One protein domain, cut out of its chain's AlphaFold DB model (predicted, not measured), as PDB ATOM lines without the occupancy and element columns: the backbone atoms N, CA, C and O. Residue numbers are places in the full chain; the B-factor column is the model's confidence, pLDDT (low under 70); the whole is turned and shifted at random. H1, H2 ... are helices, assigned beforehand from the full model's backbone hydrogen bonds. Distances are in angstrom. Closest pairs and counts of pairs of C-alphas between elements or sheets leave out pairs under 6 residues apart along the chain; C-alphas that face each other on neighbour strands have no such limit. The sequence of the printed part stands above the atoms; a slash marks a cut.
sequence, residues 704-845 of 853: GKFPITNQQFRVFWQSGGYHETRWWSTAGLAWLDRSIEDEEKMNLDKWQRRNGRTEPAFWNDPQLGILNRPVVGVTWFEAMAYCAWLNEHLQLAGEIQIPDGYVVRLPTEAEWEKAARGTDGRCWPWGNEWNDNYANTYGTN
ATOM      1  N   GLY A 704     192.286 -31.632 -12.623       89.56
ATOM      2  CA  GLY A 704     190.948 -31.646 -13.208       89.56
ATOM      3  C   GLY A 704     190.503 -30.214 -13.501       89.56
ATOM      4  O   GLY A 704     190.626 -29.343 -12.646       89.56
ATOM      5  N   LYS A 705     190.010 -29.961 -14.716       88.19
ATOM      6  CA  LYS A 705     189.569 -28.619 -15.127       88.19
ATOM      7  C   LYS A 705     188.354 -28.139 -14.330       88.19
ATOM      8  O   LYS A 705     188.190 -26.946 -14.109       88.19
ATOM      9  N   PHE A 706     187.504 -29.078 -13.927       89.12
ATOM     10  CA  PHE A 706     186.304 -28.833 -13.142       89.12
ATOM     11  C   PHE A 706     186.386 -29.603 -11.822       89.12
ATOM     12  O   PHE A 706     186.997 -30.679 -11.794       89.12
ATOM     13  N   PRO A 707     185.721 -29.123 -10.757       90.06
ATOM     14  CA  PRO A 707     185.373 -29.976  -9.630       90.06
ATOM     15  C   PRO A 707     184.654 -31.242 -10.112       90.06
ATOM     16  O   PRO A 707     183.927 -31.206 -11.110       90.06
ATOM     17  N   ILE A 708     184.837 -32.353  -9.395       91.31
ATOM     18  CA  ILE A 708     184.142 -33.604  -9.711       91.31
ATOM     19  C   ILE A 708     182.637 -33.367  -9.611       91.31
ATOM     20  O   ILE A 708     182.142 -32.901  -8.587       91.31
ATOM     21  N   THR A 709     181.907 -33.674 -10.678       91.25
ATOM     22  CA  THR A 709     180.460 -33.443 -10.723       91.25
ATOM     23  C   THR A 709     179.674 -34.613 -10.143       91.25
ATOM     24  O   THR A 709     180.176 -35.739 -10.062       91.25
ATOM     25  N   ASN A 710     178.402 -34.394  -9.801       87.81
ATOM     26  CA  ASN A 710     177.503 -35.485  -9.405       87.81
ATOM     27  C   ASN A 710     177.415 -36.577 -10.472       87.81
ATOM     28  O   ASN A 710     177.359 -37.757 -10.139       87.81
ATOM     29  N   GLN A 711     177.424 -36.209 -11.755       87.75
ATOM     30  CA  GLN A 711     177.439 -37.164 -12.861       87.75
ATOM     31  C   GLN A 711     178.666 -38.076 -12.807       87.75
ATOM     32  O   GLN A 711     178.528 -39.289 -12.942       87.75
ATOM     33  N   GLN A 712     179.850 -37.512 -12.567       88.81
ATOM     34  CA  GLN A 712     181.101 -38.269 -12.499       88.81
ATOM     35  C   GLN A 712     181.189 -39.122 -11.230       88.81
ATOM     36  O   GLN A 712     181.590 -40.285 -11.289       88.81
ATOM     37  N   PHE A 713     180.771 -38.583 -10.084       91.81
ATOM     38  CA  PHE A 713     180.746 -39.329  -8.826       91.81
ATOM     39  C   PHE A 713     179.703 -40.459  -8.849       91.81
ATOM     40  O   PHE A 713     179.877 -41.501  -8.216       91.81
ATOM     41  N   ARG A 714     178.627 -40.307  -9.634       89.44
ATOM     42  CA  ARG A 714     177.547 -41.299  -9.725       89.44
ATOM     43  C   ARG A 714     178.030 -42.609 -10.318       89.44
ATOM     44  O   ARG A 714     177.537 -43.654  -9.909       89.44
ATOM     45  N   VAL A 715     179.009 -42.565 -11.219       89.12
ATOM     46  CA  VAL A 715     179.616 -43.770 -11.794       89.12
ATOM     47  C   VAL A 715     180.310 -44.599 -10.706       89.12
ATOM     48  O   VAL A 715     180.073 -45.802 -10.625       89.12
ATOM     49  N   PHE A 716     181.072 -43.958  -9.810       91.62
ATOM     50  CA  PHE A 716     181.686 -44.613  -8.645       91.62
ATOM     51  C   PHE A 716     180.641 -45.217  -7.704       91.62
ATOM     52  O   PHE A 716     180.761 -46.360  -7.261       91.62
ATOM     53  N   TRP A 717     179.584 -44.457  -7.411       91.62
ATOM     54  CA  TRP A 717     178.502 -44.934  -6.556       91.62
ATOM     55  C   TRP A 717     177.796 -46.161  -7.162       91.62
ATOM     56  O   TRP A 717     177.647 -47.184  -6.494       91.62
ATOM     57  N   GLN A 718     177.441 -46.102  -8.452       89.88
ATOM     58  CA  GLN A 718     176.775 -47.188  -9.184       89.88
ATOM     59  C   GLN A 718     177.646 -48.438  -9.336       89.88
ATOM     60  O   GLN A 718     177.109 -49.543  -9.381       89.88
ATOM     61  N   SER A 719     178.974 -48.296  -9.375       89.81
ATOM     62  CA  SER A 719     179.900 -49.432  -9.397       89.81
ATOM     63  C   SER A 719     180.128 -50.061  -8.019       89.81
ATOM     64  O   SER A 719     181.075 -50.819  -7.857       89.81
ATOM     65  N   GLY A 720     179.322 -49.727  -7.006       89.50
ATOM     66  CA  GLY A 720     179.462 -50.283  -5.660       89.50
ATOM     67  C   GLY A 720     180.582 -49.648  -4.834       89.50
ATOM     68  O   GLY A 720     181.053 -50.268  -3.882       89.50
ATOM     69  N   GLY A 721     180.996 -48.413  -5.143       90.19
ATOM     70  CA  GLY A 721     182.108 -47.722  -4.478       90.19
ATOM     71  C   GLY A 721     182.029 -47.671  -2.945       90.19
ATOM     72  O   GLY A 721     183.046 -47.764  -2.263       90.19
ATOM     73  N   TYR A 722     180.814 -47.618  -2.389       88.00
ATOM     74  CA  TYR A 722     180.558 -47.640  -0.940       88.00
ATOM     75  C   TYR A 722     180.475 -49.039  -0.316       88.00
ATOM     76  O   TYR A 722     180.386 -49.160   0.904       88.00
ATOM     77  N   HIS A 723     180.457 -50.089  -1.132       85.62
ATOM     78  CA  HIS A 723     180.327 -51.480  -0.695       85.62
ATOM     79  C   HIS A 723     181.633 -52.264  -0.849       85.62
ATOM     80  O   HIS A 723     181.843 -53.260  -0.157       85.62
ATOM     81  N   GLU A 724     182.526 -51.818  -1.728       88.94
ATOM     82  CA  GLU A 724     183.812 -52.456  -1.968       88.94
ATOM     83  C   GLU A 724     184.911 -51.867  -1.078       88.94
ATOM     84  O   GLU A 724     185.366 -50.743  -1.277       88.94
ATOM     85  N   THR A 725     185.402 -52.656  -0.123       88.56
ATOM     86  CA  THR A 725     186.413 -52.226   0.860       88.56
ATOM     87  C   THR A 725     187.774 -51.883   0.252       88.56
ATOM     88  O   THR A 725     188.517 -51.110   0.846       88.56
ATOM     89  N   ARG A 726     188.101 -52.408  -0.939       92.38
ATOM     90  CA  ARG A 726     189.395 -52.183  -1.613       92.38
ATOM     91  C   ARG A 726     189.680 -50.718  -1.957       92.38
ATOM     92  O   ARG A 726     190.842 -50.361  -2.110       92.38
ATOM     93  N   TRP A 727     188.643 -49.887  -2.073       92.38
ATOM     94  CA  TRP A 727     188.796 -48.459  -2.365       92.38
ATOM     95  C   TRP A 727     189.172 -47.639  -1.134       92.38
ATOM     96  O   TRP A 727     189.659 -46.521  -1.260       92.38
ATOM     97  N   TRP A 728     188.959 -48.177   0.064       91.25
ATOM     98  CA  TRP A 728     189.010 -47.407   1.296       91.25
ATOM     99  C   TRP A 728     190.334 -47.615   2.023       91.25
ATOM    100  O   TRP A 728     190.825 -48.734   2.176       91.25
ATOM    101  N   SER A 729     190.911 -46.517   2.514       89.50
ATOM    102  CA  SER A 729     192.059 -46.572   3.422       89.50
ATOM    103  C   SER A 729     191.660 -47.196   4.764       89.50
ATOM    104  O   SER A 729     190.479 -47.281   5.087       89.50
ATOM    105  N   THR A 730     192.626 -47.574   5.605       86.00
ATOM    106  CA  THR A 730     192.332 -48.089   6.956       86.00
ATOM    107  C   THR A 730     191.476 -47.120   7.779       86.00
ATOM    108  O   THR A 730     190.531 -47.549   8.432       86.00
ATOM    109  N   ALA A 731     191.761 -45.815   7.705       83.62
ATOM    110  CA  ALA A 731     190.961 -44.791   8.374       83.62
ATOM    111  C   ALA A 731     189.563 -44.642   7.745       83.62
ATOM    112  O   ALA A 731     188.580 -44.499   8.464       83.62
ATOM    113  N   GLY A 732     189.453 -44.750   6.416       86.19
ATOM    114  CA  GLY A 732     188.164 -44.745   5.720       86.19
ATOM    115  C   GLY A 732     187.308 -45.981   6.018       86.19
ATOM    116  O   GLY A 732     186.096 -45.864   6.147       86.19
ATOM    117  N   LEU A 733     187.922 -47.156   6.185       85.75
ATOM    118  CA  LEU A 733     187.239 -48.381   6.614       85.75
ATOM    119  C   LEU A 733     186.729 -48.269   8.050       85.75
ATOM    120  O   LEU A 733     185.618 -48.709   8.321       85.75
ATOM    121  N   ALA A 734     187.509 -47.654   8.944       81.00
ATOM    122  CA  ALA A 734     187.047 -47.339  10.293       81.00
ATOM    123  C   ALA A 734     185.849 -46.377  10.251       81.00
ATOM    124  O   ALA A 734     184.852 -46.622  10.916       81.00
ATOM    125  N   TRP A 735     185.896 -45.349   9.400       82.50
ATOM    126  CA  TRP A 735     184.765 -44.443   9.181       82.50
ATOM    127  C   TRP A 735     183.532 -45.133   8.556       82.50
ATOM    128  O   TRP A 735     182.397 -44.765   8.851       82.50
ATOM    129  N   LEU A 736     183.715 -46.152   7.706       78.25
ATOM    130  CA  LEU A 736     182.614 -46.935   7.123       78.25
ATOM    131  C   LEU A 736     181.933 -47.885   8.120       78.25
ATOM    132  O   LEU A 736     180.783 -48.278   7.887       78.25
ATOM    133  N   ASP A 737     182.636 -48.302   9.173       75.00
ATOM    134  CA  ASP A 737     182.143 -49.272  10.144       75.00
ATOM    135  C   ASP A 737     181.042 -48.662  11.028       75.00
ATOM    136  O   ASP A 737     181.232 -47.664  11.717       75.00
ATOM    137  N   ARG A 738     179.865 -49.299  11.030       59.91
ATOM    138  CA  ARG A 738     178.671 -48.870  11.779       59.91
ATOM    139  C   ARG A 738     178.779 -49.089  13.294       59.91
ATOM    140  O   ARG A 738     177.852 -48.723  14.008       59.91
ATOM    141  N   SER A 739     179.828 -49.764  13.764       53.97
ATOM    142  CA  SER A 739     179.965 -50.217  15.154       53.97
ATOM    143  C   SER A 739     180.750 -49.272  16.068       53.97
ATOM    144  O   SER A 739     180.861 -49.545  17.264       53.97
ATOM    145  N   ILE A 740     181.284 -48.163  15.547       55.16
ATOM    146  CA  ILE A 740     182.078 -47.225  16.347       55.16
ATOM    147  C   ILE A 740     181.145 -46.240  17.068       55.16
ATOM    148  O   ILE A 740     180.676 -45.271  16.487       55.16
ATOM    149  N   GLU A 741     180.911 -46.477  18.363       52.59
ATOM    150  CA  GLU A 741     180.193 -45.562  19.277       52.59
ATOM    151  C   GLU A 741     180.953 -44.237  19.540       52.59
ATOM    152  O   GLU A 741     180.415 -43.317  20.146       52.59
ATOM    153  N   ASP A 742     182.196 -44.119  19.063       54.50
ATOM    154  CA  ASP A 742     183.156 -43.045  19.355       54.50
ATOM    155  C   ASP A 742     183.384 -42.086  18.159       54.50
ATOM    156  O   ASP A 742     184.502 -41.625  17.921       54.50
ATOM    157  N   GLU A 743     182.349 -41.755  17.378       53.50
ATOM    158  CA  GLU A 743     182.461 -40.732  16.314       53.50
ATOM    159  C   GLU A 743     182.951 -39.364  16.861       53.50
ATOM    160  O   GLU A 743     183.603 -38.610  16.140       53.50
ATOM    161  N   GLU A 744     182.740 -39.077  18.156       54.16
ATOM    162  CA  GLU A 744     183.302 -37.906  18.858       54.16
ATOM    163  C   GLU A 744     184.841 -37.915  18.941       54.16
ATOM    164  O   GLU A 744     185.452 -36.848  18.956       54.16
ATOM    165  N   LYS A 745     185.506 -39.082  18.935       54.78
ATOM    166  CA  LYS A 745     186.981 -39.169  19.009       54.78
ATOM    167  C   LYS A 745     187.686 -38.870  17.688       54.78
ATOM    168  O   LYS A 745     188.901 -38.681  17.690       54.78
ATOM    169  N   MET A 746     186.959 -38.845  16.569       58.38
ATOM    170  CA  MET A 746     187.524 -38.527  15.254       58.38
ATOM    171  C   MET A 746     187.524 -37.020  14.948       58.38
ATOM    172  O   MET A 746     187.995 -36.653  13.876       58.38
ATOM    173  N   ASN A 747     187.036 -36.159  15.862       64.25
ATOM    174  CA  ASN A 747     186.836 -34.719  15.624       64.25
ATOM    175  C   ASN A 747     186.086 -34.450  14.303       64.25
ATOM    176  O   ASN A 747     186.478 -33.589  13.521       64.25
ATOM    177  N   LEU A 748     185.041 -35.238  14.029       62.88
ATOM    178  CA  LEU A 748     184.202 -35.070  12.845       62.88
ATOM    179  C   LEU A 748     182.959 -34.256  13.191       62.88
ATOM    180  O   LEU A 748     182.231 -34.596  14.135       62.88
ATOM    181  N   ASP A 749     182.661 -33.269  12.351       61.03
ATOM    182  CA  ASP A 749     181.397 -32.541  12.409       61.03
ATOM    183  C   ASP A 749     180.224 -33.514  12.262       61.03
ATOM    184  O   ASP A 749     180.304 -34.557  11.594       61.03
ATOM    185  N   LYS A 750     179.071 -33.160  12.833       65.88
ATOM    186  CA  LYS A 750     177.869 -34.008  12.820       65.88
ATOM    187  C   LYS A 750     177.446 -34.431  11.408       65.88
ATOM    188  O   LYS A 750     176.971 -35.553  11.221       65.88
ATOM    189  N   TRP A 751     177.649 -33.573  10.406       63.47
ATOM    190  CA  TRP A 751     177.325 -33.871   9.008       63.47
ATOM    191  C   TRP A 751     178.317 -34.833   8.339       63.47
ATOM    192  O   TRP A 751     177.967 -35.437   7.325       63.47
ATOM    193  N   GLN A 752     179.529 -35.011   8.873       63.72
ATOM    194  CA  GLN A 752     180.572 -35.903   8.339       63.72
ATOM    195  C   GLN A 752     180.456 -37.338   8.880       63.72
ATOM    196  O   GLN A 752     181.009 -38.274   8.305       63.72
ATOM    197  N   ARG A 753     179.684 -37.535   9.950       69.69
ATOM    198  CA  ARG A 753     179.425 -38.833  10.598       69.69
ATOM    199  C   ARG A 753     178.713 -39.822   9.688       69.69
ATOM    200  O   ARG A 753     177.813 -39.436   8.941       69.69
ATOM    201  N   ARG A 754     179.066 -41.108   9.710       69.75
ATOM    202  CA  ARG A 754     178.539 -42.055   8.711       69.75
ATOM    203  C   ARG A 754     177.028 -42.219   8.850       69.75
ATOM    204  O   ARG A 754     176.360 -42.243   7.820       69.75
ATOM    205  N   ASN A 755     176.495 -42.300  10.077       67.44
ATOM    206  CA  ASN A 755     175.056 -42.387  10.400       67.44
ATOM    207  C   ASN A 755     174.249 -43.339   9.484       67.44
ATOM    208  O   ASN A 755     173.101 -43.077   9.135       67.44
ATOM    209  N   GLY A 756     174.863 -44.443   9.038       66.12
ATOM    210  CA  GLY A 756     174.230 -45.416   8.139       66.12
ATOM    211  C   GLY A 756     174.046 -44.976   6.679       66.12
ATOM    212  O   GLY A 756     173.448 -45.736   5.917       66.12
ATOM    213  N   ARG A 757     174.578 -43.815   6.267       70.31
ATOM    214  CA  ARG A 757     174.547 -43.328   4.876       70.31
ATOM    215  C   ARG A 757     175.196 -44.339   3.929       70.31
ATOM    216  O   ARG A 757     176.043 -45.124   4.341       70.31
ATOM    217  N   THR A 758     174.807 -44.334   2.660       82.44
ATOM    218  CA  THR A 758     175.407 -45.164   1.589       82.44
ATOM    219  C   THR A 758     175.769 -44.336   0.359       82.44
ATOM    220  O   THR A 758     176.002 -44.871  -0.717       82.44
ATOM    221  N   GLU A 759     175.787 -43.023   0.527       84.56
ATOM    222  CA  GLU A 759     175.929 -41.995  -0.496       84.56
ATOM    223  C   GLU A 759     176.384 -40.693   0.192       84.56
ATOM    224  O   GLU A 759     176.259 -40.603   1.423       84.56
ATOM    225  N   PRO A 760     176.897 -39.699  -0.559       83.06
ATOM    226  CA  PRO A 760     177.266 -38.398  -0.003       83.06
ATOM    227  C   PRO A 760     176.118 -37.724   0.756       83.06
ATOM    228  O   PRO A 760     174.944 -37.939   0.450       83.06
ATOM    229  N   ALA A 761     176.448 -36.833   1.697       69.44
ATOM    230  CA  ALA A 761     175.477 -36.183   2.587       69.44
ATOM    231  C   ALA A 761     174.299 -35.525   1.852       69.44
ATOM    232  O   ALA A 761     173.195 -35.428   2.387       69.44
ATOM    233  N   PHE A 762     174.557 -35.036   0.639       68.12
ATOM    234  CA  PHE A 762     173.652 -34.198  -0.134       68.12
ATOM    235  C   PHE A 762     173.274 -34.809  -1.491       68.12
ATOM    236  O   PHE A 762     172.781 -34.098  -2.358       68.12
ATOM    237  N   TRP A 763     173.459 -36.119  -1.654       76.50
ATOM    238  CA  TRP A 763     173.332 -36.828  -2.931       76.50
ATOM    239  C   TRP A 763     171.962 -36.717  -3.610       76.50
ATOM    240  O   TRP A 763     171.873 -36.473  -4.813       76.50
ATOM    241  N   ASN A 764     170.892 -36.874  -2.829       63.94
ATOM    242  CA  ASN A 764     169.513 -36.804  -3.318       63.94
ATOM    243  C   ASN A 764     168.936 -35.386  -3.265       63.94
ATOM    244  O   ASN A 764     167.748 -35.188  -3.507       63.94
ATOM    245  N   ASP A 765     169.771 -34.386  -2.979       60.25
ATOM    246  CA  ASP A 765     169.317 -33.010  -3.021       60.25
ATOM    247  C   ASP A 765     168.936 -32.584  -4.446       60.25
ATOM    248  O   ASP A 765     169.710 -32.810  -5.384       60.25
ATOM    249  N   PRO A 766     167.789 -31.918  -4.652       50.56
ATOM    250  CA  PRO A 766     167.380 -31.492  -5.981       50.56
ATOM    251  C   PRO A 766     168.355 -30.552  -6.681       50.56
ATOM    252  O   PRO A 766     168.354 -30.563  -7.913       50.56
ATOM    253  N   GLN A 767     169.151 -29.775  -5.942       54.12
ATOM    254  CA  GLN A 767     170.041 -28.747  -6.477       54.12
ATOM    255  C   GLN A 767     171.499 -29.163  -6.417       54.12
ATOM    256  O   GLN A 767     172.183 -29.166  -7.431       54.12
ATOM    257  N   LEU A 768     171.960 -29.589  -5.247       63.41
ATOM    258  CA  LEU A 768     173.313 -30.066  -5.018       63.41
ATOM    259  C   LEU A 768     173.556 -31.420  -5.685       63.41
ATOM    260  O   LEU A 768     174.706 -31.770  -5.891       63.41
ATOM    261  N   GLY A 769     172.499 -32.158  -6.050       65.38
ATOM    262  CA  GLY A 769     172.547 -33.403  -6.822       65.38
ATOM    263  C   GLY A 769     172.325 -33.226  -8.333       65.38
ATOM    264  O   GLY A 769     172.116 -34.219  -9.045       65.38
ATOM    265  N   ILE A 770     172.316 -31.990  -8.862       75.81
ATOM    266  CA  ILE A 770     172.256 -31.746 -10.315       75.81
ATOM    267  C   ILE A 770     173.515 -32.320 -10.972       75.81
ATOM    268  O   ILE A 770     174.637 -32.098 -10.518       75.81
ATOM    269  N   LEU A 771     173.320 -33.059 -12.067       84.31
ATOM    270  CA  LEU A 771     174.354 -33.873 -12.710       84.31
ATOM    271  C   LEU A 771     175.634 -33.100 -13.038       84.31
ATOM    272  O   LEU A 771     176.722 -33.611 -12.789       84.31
ATOM    273  N   ASN A 772     175.507 -31.877 -13.555       87.88
ATOM    274  CA  ASN A 772     176.644 -31.058 -13.969       87.88
ATOM    275  C   ASN A 772     177.146 -30.066 -12.908       87.88
ATOM    276  O   ASN A 772     178.022 -29.250 -13.202       87.88
ATOM    277  N   ARG A 773     176.616 -30.132 -11.684       87.31
ATOM    278  CA  ARG A 773     177.136 -29.389 -10.533       87.31
ATOM    279  C   ARG A 773     178.177 -30.223  -9.776       87.31
ATOM    280  O   ARG A 773     178.135 -31.456  -9.877       87.31
ATOM    281  N   PRO A 774     179.110 -29.582  -9.048       88.94
ATOM    282  CA  PRO A 774     180.033 -30.271  -8.155       88.94
ATOM    283  C   PRO A 774     179.297 -31.193  -7.179       88.94
ATOM    284  O   PRO A 774     178.252 -30.825  -6.646       88.94
ATOM    285  N   VAL A 775     179.849 -32.381  -6.932       87.12
ATOM    286  CA  VAL A 775     179.394 -33.207  -5.811       87.12
ATOM    287  C   VAL A 775     179.821 -32.535  -4.506       87.12
ATOM    288  O   VAL A 775     180.974 -32.134  -4.354       87.12
ATOM    289  N   VAL A 776     178.897 -32.420  -3.557       80.00
ATOM    290  CA  VAL A 776     179.140 -31.811  -2.242       80.00
ATOM    291  C   VAL A 776     178.676 -32.719  -1.113       80.00
ATOM    292  O   VAL A 776     177.940 -33.686  -1.322       80.00
ATOM    293  N   GLY A 777     179.121 -32.418   0.108       76.50
ATOM    294  CA  GLY A 777     178.888 -33.292   1.255       76.50
ATOM    295  C   GLY A 777     179.684 -34.596   1.166       76.50
ATOM    296  O   GLY A 777     179.214 -35.629   1.641       76.50
ATOM    297  N   VAL A 778     180.851 -34.536   0.516       84.62
ATOM    298  CA  VAL A 778     181.831 -35.620   0.401       84.62
ATOM    299  C   VAL A 778     182.915 -35.390   1.447       84.62
ATOM    300  O   VAL A 778     183.516 -34.320   1.508       84.62
ATOM    301  N   THR A 779     183.164 -36.393   2.275       84.38
ATOM    302  CA  THR A 779     184.245 -36.393   3.264       84.38
ATOM    303  C   THR A 779     185.603 -36.623   2.602       84.38
ATOM    304  O   THR A 779     185.704 -37.172   1.503       84.38
ATOM    305  N   TRP A 780     186.683 -36.289   3.312       85.81
ATOM    306  CA  TRP A 780     188.039 -36.622   2.869       85.81
ATOM    307  C   TRP A 780     188.207 -38.128   2.586       85.81
ATOM    308  O   TRP A 780     188.834 -38.509   1.597       85.81
ATOM    309  N   PHE A 781     187.590 -38.996   3.397       88.50
ATOM    310  CA  PHE A 781     187.636 -40.450   3.206       88.50
ATOM    311  C   PHE A 781     186.954 -40.892   1.908       88.50
ATOM    312  O   PHE A 781     187.527 -41.678   1.151       88.50
ATOM    313  N   GLU A 782     185.760 -40.366   1.628       91.38
ATOM    314  CA  GLU A 782     185.019 -40.641   0.391       91.38
ATOM    315  C   GLU A 782     185.773 -40.130  -0.843       91.38
ATOM    316  O   GLU A 782     185.851 -40.834  -1.849       91.38
ATOM    317  N   ALA A 783     186.376 -38.941  -0.763       92.56
ATOM    318  CA  ALA A 783     187.164 -38.370  -1.850       92.56
ATOM    319  C   ALA A 783     188.414 -39.215  -2.162       92.56
ATOM    320  O   ALA A 783     188.707 -39.489  -3.326       92.56
ATOM    321  N   MET A 784     189.115 -39.698  -1.132       93.19
ATOM    322  CA  MET A 784     190.255 -40.606  -1.302       93.19
ATOM    323  C   MET A 784     189.838 -41.951  -1.909       93.19
ATOM    324  O   MET A 784     190.534 -42.462  -2.789       93.19
ATOM    325  N   ALA A 785     188.694 -42.504  -1.489       93.62
ATOM    326  CA  ALA A 785     188.153 -43.731  -2.069       93.62
ATOM    327  C   ALA A 785     187.765 -43.552  -3.543       93.62
ATOM    328  O   ALA A 785     188.072 -44.406  -4.378       93.62
ATOM    329  N   TYR A 786     187.173 -42.405  -3.884       94.19
ATOM    330  CA  TYR A 786     186.891 -42.031  -5.264       94.19
ATOM    331  C   TYR A 786     188.172 -41.936  -6.105       94.19
ATOM    332  O   TYR A 786     188.214 -42.487  -7.202       94.19
ATOM    333  N   CYS A 787     189.240 -41.306  -5.599       92.88
ATOM    334  CA  CYS A 787     190.529 -41.249  -6.298       92.88
ATOM    335  C   CYS A 787     191.125 -42.643  -6.543       92.88
ATOM    336  O   CYS A 787     191.600 -42.909  -7.647       92.88
ATOM    337  N   ALA A 788     191.073 -43.542  -5.553       92.19
ATOM    338  CA  ALA A 788     191.560 -44.915  -5.693       92.19
ATOM    339  C   ALA A 788     190.795 -45.683  -6.783       92.19
ATOM    340  O   ALA A 788     191.412 -46.307  -7.649       92.19
ATOM    341  N   TRP A 789     189.464 -45.575  -6.782       92.75
ATOM    342  CA  TRP A 789     188.609 -46.146  -7.822       92.75
ATOM    343  C   TRP A 789     188.895 -45.549  -9.203       92.75
ATOM    344  O   TRP A 789     189.064 -46.280 -10.177       92.75
ATOM    345  N   LEU A 790     188.995 -44.220  -9.291       88.75
ATOM    346  CA  LEU A 790     189.213 -43.511 -10.548       88.75
ATOM    347  C   LEU A 790     190.573 -43.867 -11.161       88.75
ATOM    348  O   LEU A 790     190.685 -43.986 -12.380       88.75
ATOM    349  N   ASN A 791     191.590 -44.089 -10.324       86.62
ATOM    350  CA  ASN A 791     192.912 -44.524 -10.757       86.62
ATOM    351  C   ASN A 791     192.869 -45.897 -11.454       86.62
ATOM    352  O   ASN A 791     193.496 -46.058 -12.496       86.62
ATOM    353  N   GLU A 792     192.097 -46.862 -10.939       83.06
ATOM    354  CA  GLU A 792     191.891 -48.164 -11.600       83.06
ATOM    355  C   GLU A 792     191.004 -48.020 -12.852       83.06
ATOM    356  O   GLU A 792     191.305 -48.577 -13.909       83.06
ATOM    357  N   HIS A 793     189.933 -47.226 -12.772       79.69
ATOM    358  CA  HIS A 793     188.968 -47.081 -13.862       79.69
ATOM    359  C   HIS A 793     189.558 -46.393 -15.102       79.69
ATOM    360  O   HIS A 793     189.356 -46.861 -16.222       79.69
ATOM    361  N   LEU A 794     190.334 -45.319 -14.927       73.75
ATOM    362  CA  LEU A 794     191.004 -44.636 -16.038       73.75
ATOM    363  C   LEU A 794     192.078 -45.513 -16.699       73.75
ATOM    364  O   LEU A 794     192.252 -45.437 -17.914       73.75
ATOM    365  N   GLN A 795     192.753 -46.380 -15.937       67.31
ATOM    366  CA  GLN A 795     193.695 -47.360 -16.493       67.31
ATOM    367  C   GLN A 795     192.987 -48.410 -17.367       67.31
ATOM    368  O   GLN A 795     193.531 -48.825 -18.388       67.31
ATOM    369  N   LEU A 796     191.767 -48.816 -16.995       58.66
ATOM    370  CA  LEU A 796     190.975 -49.823 -17.712       58.66
ATOM    371  C   LEU A 796     190.227 -49.269 -18.934       58.66
ATOM    372  O   LEU A 796     190.070 -49.984 -19.924       58.66
ATOM    373  N   ALA A 797     189.754 -48.021 -18.882       57.81
ATOM    374  CA  ALA A 797     188.896 -47.439 -19.917       57.81
ATOM    375  C   ALA A 797     189.646 -47.049 -21.207       57.81
ATOM    376  O   ALA A 797     189.019 -46.875 -22.248       57.81
ATOM    377  N   GLY A 798     190.974 -46.880 -21.169       54.34
ATOM    378  CA  GLY A 798     191.779 -46.502 -22.342       54.34
ATOM    379  C   GLY A 798     191.459 -45.119 -22.940       54.34
ATOM    380  O   GLY A 798     192.037 -44.750 -23.960       54.34
ATOM    381  N   GLU A 799     190.557 -44.345 -22.325       49.66
ATOM    382  CA  GLU A 799     190.104 -43.035 -22.815       49.66
ATOM    383  C   GLU A 799     191.085 -41.898 -22.500       49.66
ATOM    384  O   GLU A 799     191.108 -40.882 -23.196       49.66
ATOM    385  N   ILE A 800     191.920 -42.095 -21.479       53.19
ATOM    386  CA  ILE A 800     193.101 -41.299 -21.154       53.19
ATOM    387  C   ILE A 800     194.173 -42.314 -20.765       53.19
ATOM    388  O   ILE A 800     194.022 -43.007 -19.762       53.19
ATOM    389  N   GLN A 801     195.261 -42.412 -21.530       50.84
ATOM    390  CA  GLN A 801     196.470 -43.042 -21.003       50.84
ATOM    391  C   GLN A 801     196.931 -42.181 -19.826       50.84
ATOM    392  O   GLN A 801     197.480 -41.098 -20.037       50.84
ATOM    393  N   ILE A 802     196.671 -42.630 -18.594       61.56
ATOM    394  CA  ILE A 802     197.473 -42.195 -17.451       61.56
ATOM    395  C   ILE A 802     198.901 -42.595 -17.831       61.56
ATOM    396  O   ILE A 802     199.141 -43.792 -18.005       61.56
ATOM    397  N   PRO A 803     199.820 -41.640 -18.074       62.12
ATOM    398  CA  PRO A 803     201.169 -42.004 -18.472       62.12
ATOM    399  C   PRO A 803     201.792 -42.875 -17.381       62.12
ATOM    400  O   PRO A 803     201.501 -42.684 -16.196       62.12
ATOM    401  N   ASP A 804     202.643 -43.822 -17.774       63.50
ATOM    402  CA  ASP A 804     203.327 -44.688 -16.815       63.50
ATOM    403  C   ASP A 804     203.992 -43.838 -15.717       63.50
ATOM    404  O   ASP A 804     204.793 -42.944 -15.999       63.50
ATOM    405  N   GLY A 805     203.620 -44.096 -14.459       69.31
ATOM    406  CA  GLY A 805     204.125 -43.377 -13.283       69.31
ATOM    407  C   GLY A 805     203.233 -42.261 -12.725       69.31
ATOM    408  O   GLY A 805     203.594 -41.679 -11.705       69.31
ATOM    409  N   TYR A 806     202.073 -41.970 -13.322       75.44
ATOM    410  CA  TYR A 806     201.114 -40.991 -12.790       75.44
ATOM    411  C   TYR A 806     200.045 -41.660 -11.906       75.44
ATOM    412  O   TYR A 806     199.655 -42.803 -12.141       75.44
ATOM    413  N   VAL A 807     199.556 -40.937 -10.890       86.44
ATOM    414  CA  VAL A 807     198.492 -41.383  -9.972       86.44
ATOM    415  C   VAL A 807     197.441 -40.292  -9.801       86.44
ATOM    416  O   VAL A 807     197.776 -39.111  -9.700       86.44
ATOM    417  N   VAL A 808     196.169 -40.682  -9.745       88.12
ATOM    418  CA  VAL A 808     195.069 -39.762  -9.428       88.12
ATOM    419  C   VAL A 808     194.947 -39.597  -7.914       88.12
ATOM    420  O   VAL A 808     194.783 -40.575  -7.187       88.12
ATOM    421  N   ARG A 809     195.013 -38.352  -7.432       91.81
ATOM    422  CA  ARG A 809     194.864 -37.986  -6.015       91.81
ATOM    423  C   ARG A 809     194.306 -36.573  -5.863       91.81
ATOM    424  O   ARG A 809     194.255 -35.822  -6.836       91.81
ATOM    425  N   LEU A 810     193.955 -36.203  -4.633       92.38
ATOM    426  CA  LEU A 810     193.679 -34.811  -4.283       92.38
ATOM    427  C   LEU A 810     194.936 -33.939  -4.495       92.38
ATOM    428  O   LEU A 810     196.056 -34.417  -4.245       92.38
ATOM    429  N   PRO A 811     194.779 -32.689  -4.974       92.25
ATOM    430  CA  PRO A 811     195.890 -31.755  -5.090       92.25
ATOM    431  C   PRO A 811     196.415 -31.387  -3.700       92.25
ATOM    432  O   PRO A 811     195.663 -31.334  -2.727       92.25
ATOM    433  N   THR A 812     197.713 -31.131  -3.606       92.38
ATOM    434  CA  THR A 812     198.283 -30.445  -2.441       92.38
ATOM    435  C   THR A 812     197.907 -28.964  -2.479       92.38
ATOM    436  O   THR A 812     197.572 -28.436  -3.539       92.38
ATOM    437  N   GLU A 813     198.006 -28.280  -1.342       90.06
ATOM    438  CA  GLU A 813     197.782 -26.832  -1.244       90.06
ATOM    439  C   GLU A 813     198.616 -26.051  -2.271       90.06
ATOM    440  O   GLU A 813     198.075 -25.273  -3.051       90.06
ATOM    441  N   ALA A 814     199.919 -26.343  -2.362       92.69
ATOM    442  CA  ALA A 814     200.815 -25.682  -3.306       92.69
ATOM    443  C   ALA A 814     200.424 -25.935  -4.776       92.69
ATOM    444  O   ALA A 814     200.513 -25.036  -5.611       92.69
ATOM    445  N   GLU A 815     199.987 -27.153  -5.116       94.56
ATOM    446  CA  GLU A 815     199.507 -27.473  -6.467       94.56
ATOM    447  C   GLU A 815     198.203 -26.738  -6.790       94.56
ATOM    448  O   GLU A 815     198.052 -26.223  -7.899       94.56
ATOM    449  N   TRP A 816     197.281 -26.659  -5.827       91.50
ATOM    450  CA  TRP A 816     196.031 -25.919  -5.973       91.50
ATOM    451  C   TRP A 816     196.288 -24.424  -6.169       91.50
ATOM    452  O   TRP A 816     195.797 -23.834  -7.134       91.50
ATOM    453  N   GLU A 817     197.119 -23.823  -5.315       90.75
ATOM    454  CA  GLU A 817     197.445 -22.403  -5.398       90.75
ATOM    455  C   GLU A 817     198.158 -22.081  -6.715       90.75
ATOM    456  O   GLU A 817     197.730 -21.173  -7.425       90.75
ATOM    457  N   LYS A 818     199.176 -22.857  -7.119       92.94
ATOM    458  CA  LYS A 818     199.865 -22.646  -8.405       92.94
ATOM    459  C   LYS A 818     198.902 -22.731  -9.590       92.94
ATOM    460  O   LYS A 818     199.032 -21.944 -10.528       92.94
ATOM    461  N   ALA A 819     197.952 -23.667  -9.560       91.69
ATOM    462  CA  ALA A 819     196.962 -23.826 -10.621       91.69
ATOM    463  C   ALA A 819     195.983 -22.641 -10.699       91.69
ATOM    464  O   ALA A 819     195.672 -22.186 -11.799       91.69
ATOM    465  N   ALA A 820     195.515 -22.130  -9.557       88.06
ATOM    466  CA  ALA A 820     194.543 -21.037  -9.501       88.06
ATOM    467  C   ALA A 820     195.178 -19.654  -9.728       88.06
ATOM    468  O   ALA A 820     194.628 -18.819 -10.444       88.06
ATOM    469  N   ARG A 821     196.341 -19.410  -9.120       86.00
ATOM    470  CA  ARG A 821     197.044 -18.123  -9.123       86.00
ATOM    471  C   ARG A 821     197.946 -17.940 -10.337       86.00
ATOM    472  O   ARG A 821     198.109 -16.825 -10.819       86.00
ATOM    473  N   GLY A 822     198.550 -19.011 -10.845       86.88
ATOM    474  CA  GLY A 822     199.603 -18.924 -11.852       86.88
ATOM    475  C   GLY A 822     200.942 -18.441 -11.278       86.88
ATOM    476  O   GLY A 822     201.185 -18.473 -10.073       86.88
ATOM    477  N   THR A 823     201.854 -18.018 -12.157       86.38
ATOM    478  CA  THR A 823     203.249 -17.683 -11.803       86.38
ATOM    479  C   THR A 823     203.538 -16.181 -11.738       86.38
ATOM    480  O   THR A 823     204.663 -15.789 -11.437       86.38
ATOM    481  N   ASP A 824     202.545 -15.328 -12.002       85.75
ATOM    482  CA  ASP A 824     202.700 -13.871 -12.111       85.75
ATOM    483  C   ASP A 824     202.326 -13.100 -10.835       85.75
ATOM    484  O   ASP A 824     202.438 -11.876 -10.795       85.75
ATOM    485  N   GLY A 825     201.928 -13.807  -9.773       80.62
ATOM    486  CA  GLY A 825     201.688 -13.206  -8.462       80.62
ATOM    487  C   GLY A 825     200.393 -12.402  -8.352       80.62
ATOM    488  O   GLY A 825     200.310 -11.552  -7.470       80.62
ATOM    489  N   ARG A 826     199.407 -12.648  -9.222       86.00
ATOM    490  CA  ARG A 826     198.073 -12.033  -9.133       86.00
ATOM    491  C   ARG A 826     197.341 -12.374  -7.825       86.00
ATOM    492  O   ARG A 826     197.540 -13.456  -7.276       86.00
ATOM    493  N   CYS A 827     196.477 -11.469  -7.361       81.00
ATOM    494  CA  CYS A 827     195.675 -11.654  -6.142       81.00
ATOM    495  C   CYS A 827     194.476 -12.590  -6.363       81.00
ATOM    496  O   CYS A 827     194.188 -13.434  -5.520       81.00
ATOM    497  N   TRP A 828     193.810 -12.475  -7.512       84.81
ATOM    498  CA  TRP A 828     192.663 -13.294  -7.903       84.81
ATOM    499  C   TRP A 828     193.001 -14.122  -9.146       84.81
ATOM    500  O   TRP A 828     193.813 -13.681  -9.964       84.81
ATOM    501  N   PRO A 829     192.340 -15.271  -9.392       85.94
ATOM    502  CA  PRO A 829     192.599 -16.089 -10.583       85.94
ATOM    503  C   PRO A 829     192.489 -15.318 -11.913       85.94
ATOM    504  O   PRO A 829     193.183 -15.623 -12.885       85.94
ATOM    505  N   TRP A 830     191.656 -14.272 -11.950       86.81
ATOM    506  CA  TRP A 830     191.422 -13.416 -13.119       86.81
ATOM    507  C   TRP A 830     192.210 -12.092 -13.127       86.81
ATOM    508  O   TRP A 830     192.085 -11.340 -14.091       86.81
ATOM    509  N   GLY A 831     193.025 -11.791 -12.112       87.88
ATOM    510  CA  GLY A 831     193.842 -10.573 -12.068       87.88
ATOM    511  C   GLY A 831     193.940  -9.942 -10.679       87.88
ATOM    512  O   GLY A 831     193.780 -10.613  -9.669       87.88
ATOM    513  N   ASN A 832     194.226  -8.641 -10.630       86.12
ATOM    514  CA  ASN A 832     194.387  -7.897  -9.372       86.12
ATOM    515  C   ASN A 832     193.182  -7.015  -9.015       86.12
ATOM    516  O   ASN A 832     193.196  -6.382  -7.969       86.12
ATOM    517  N   GLU A 833     192.159  -6.971  -9.870       84.62
ATOM    518  CA  GLU A 833     190.925  -6.219  -9.630       84.62
ATOM    519  C   GLU A 833     189.772  -7.195  -9.381       84.62
ATOM    520  O   GLU A 833     189.581  -8.161 -10.134       84.62
ATOM    521  N   TRP A 834     189.014  -6.952  -8.314       82.88
ATOM    522  CA  TRP A 834     187.833  -7.739  -7.993       82.88
ATOM    523  C   TRP A 834     186.720  -7.549  -9.019       82.88
ATOM    524  O   TRP A 834     186.529  -6.473  -9.588       82.88
ATOM    525  N   ASN A 835     185.968  -8.620  -9.266       81.25
ATOM    526  CA  ASN A 835     184.812  -8.584 -10.148       81.25
ATOM    527  C   ASN A 835     183.804  -9.663  -9.737       81.25
ATOM    528  O   ASN A 835     184.038 -10.858  -9.940       81.25
ATOM    529  N   ASP A 836     182.647  -9.227  -9.239       75.88
ATOM    530  CA  ASP A 836     181.547 -10.102  -8.805       75.88
ATOM    531  C   ASP A 836     181.035 -11.024  -9.921       75.88
ATOM    532  O   ASP A 836     180.417 -12.055  -9.673       75.88
ATOM    533  N   ASN A 837     181.306 -10.692 -11.183       81.06
ATOM    534  CA  ASN A 837     180.912 -11.506 -12.318       81.06
ATOM    535  C   ASN A 837     181.883 -12.669 -12.605       81.06
ATOM    536  O   ASN A 837     181.644 -13.389 -13.574       81.06
ATOM    537  N   TYR A 838     182.957 -12.886 -11.834       82.81
ATOM    538  CA  TYR A 838     183.909 -13.992 -12.058       82.81
ATOM    539  C   TYR A 838     183.923 -15.079 -10.984       82.81
ATOM    540  O   TYR A 838     184.399 -16.177 -11.276       82.81
ATOM    541  N   ALA A 839     183.339 -14.839  -9.813       79.56
ATOM    542  CA  ALA A 839     183.231 -15.840  -8.760       79.56
ATOM    543  C   ALA A 839     181.816 -15.913  -8.201       79.56
ATOM    544  O   ALA A 839     181.111 -14.915  -8.108       79.56
ATOM    545  N   ASN A 840     181.422 -17.122  -7.819       75.19
ATOM    546  CA  ASN A 840     180.218 -17.341  -7.043       75.19
ATOM    547  C   ASN A 840     180.503 -16.963  -5.587       75.19
ATOM    548  O   ASN A 840     181.055 -17.761  -4.835       75.19
ATOM    549  N   THR A 841     180.200 -15.721  -5.231       68.25
ATOM    550  CA  THR A 841     180.381 -15.187  -3.877       68.25
ATOM    551  C   THR A 841     179.050 -14.773  -3.275       68.25
ATOM    552  O   THR A 841     178.054 -14.625  -3.992       68.25
ATOM    553  N   TYR A 842     179.051 -14.471  -1.974       57.47
ATOM    554  CA  TYR A 842     177.900 -13.882  -1.288       57.47
ATOM    555  C   TYR A 842     177.340 -12.636  -1.996       57.47
ATOM    556  O   TYR A 842     176.128 -12.430  -2.028       57.47
ATOM    557  N   GLY A 843     178.194 -11.824  -2.632       52.75
ATOM    558  CA  GLY A 843     177.785 -10.612  -3.352       52.75
ATOM    559  C   GLY A 843     176.889 -10.872  -4.570       52.75
ATOM    560  O   GLY A 843     176.099 -10.006  -4.946       52.75
ATOM    561  N   THR A 844     176.957 -12.072  -5.150       60.44
ATOM    562  CA  THR A 844     176.193 -12.454  -6.349       60.44
ATOM    563  C   THR A 844     174.764 -12.908  -6.059       60.44
ATOM    564  O   THR A 844     173.983 -13.063  -6.999       60.44
ATOM    565  N   ASN A 845     174.419 -13.119  -4.779       54.75
ATOM    566  CA  ASN A 845     173.152 -13.706  -4.324       54.75
ATOM    567  C   ASN A 845     172.808 -15.052  -5.002       54.75
ATOM    568  O   ASN A 845     171.636 -15.416  -5.091       54.75
TER     569      ASN A 845
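AT A GLANCE: This is residues 704 to 845 of the 853 residues of the protein "NACHT domain-containing protein" of bacterium (UniProt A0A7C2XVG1). Little regular structure: one long helix, H4, has H1 packed across it at residues 786 to 790 and H2 meeting it near its first end, at residues 781 to 785, to make a corner, with long loops between the helices, while H5 and residues 822 to 845 lie off to one side. Residues 796 to 801 stick out. The 142 printed residues include five named helices, H1 to H5 in chain order, holding 47 residues, and no named strand: all helix. The whole is only just loose, close to compact, with radius of gyration of the C-alphas 17.7 A and spans of 52 by 40 by 30 A.

HOW THE PARTS SIT: H1, residues 710 to 718, touches H4, residues 780 to 797, about perpendicular at 82 degrees, through 786 to 790 of H4 alone; the closest C-alphas, Phe 716 and Tyr 786, are 6.7 A apart. H2, residues 730 to 736, touches H4 through its residues 781 to 785 alone, about perpendicular at 73 degrees; the closest C-alphas, Gly 732 and Phe 781, are 5.0 A apart. H3, residues 743 to 746, and H5, residues 813 to 821, touch no helix. Every O i to N i+4 pair is within hydrogen-bond range in H2 and H5, 3 of 5 in H1, 13 of 14 in H4; H3 is too short.

IN THESE COORDINATES: H1 begins at C-alpha 710 (177.503, -35.485, -9.405) and spans 11.7 A, H2 9.8 A, H3 5.6 A, H4 25.2 A; H5, 11.8 A, ends at C-alpha 821 (197.044, -18.123, -9.123).

THE WHOLE: The printed part has no cut; the farthest C-alphas, Ser 739 and Glu 833, are 51.7 A apart. Links H1 to H2, H3 to H4 and H4 to H5 are long. The model's pLDDT is under 70 in 43 printed residues, among them 738 to 756 and 795 to 805.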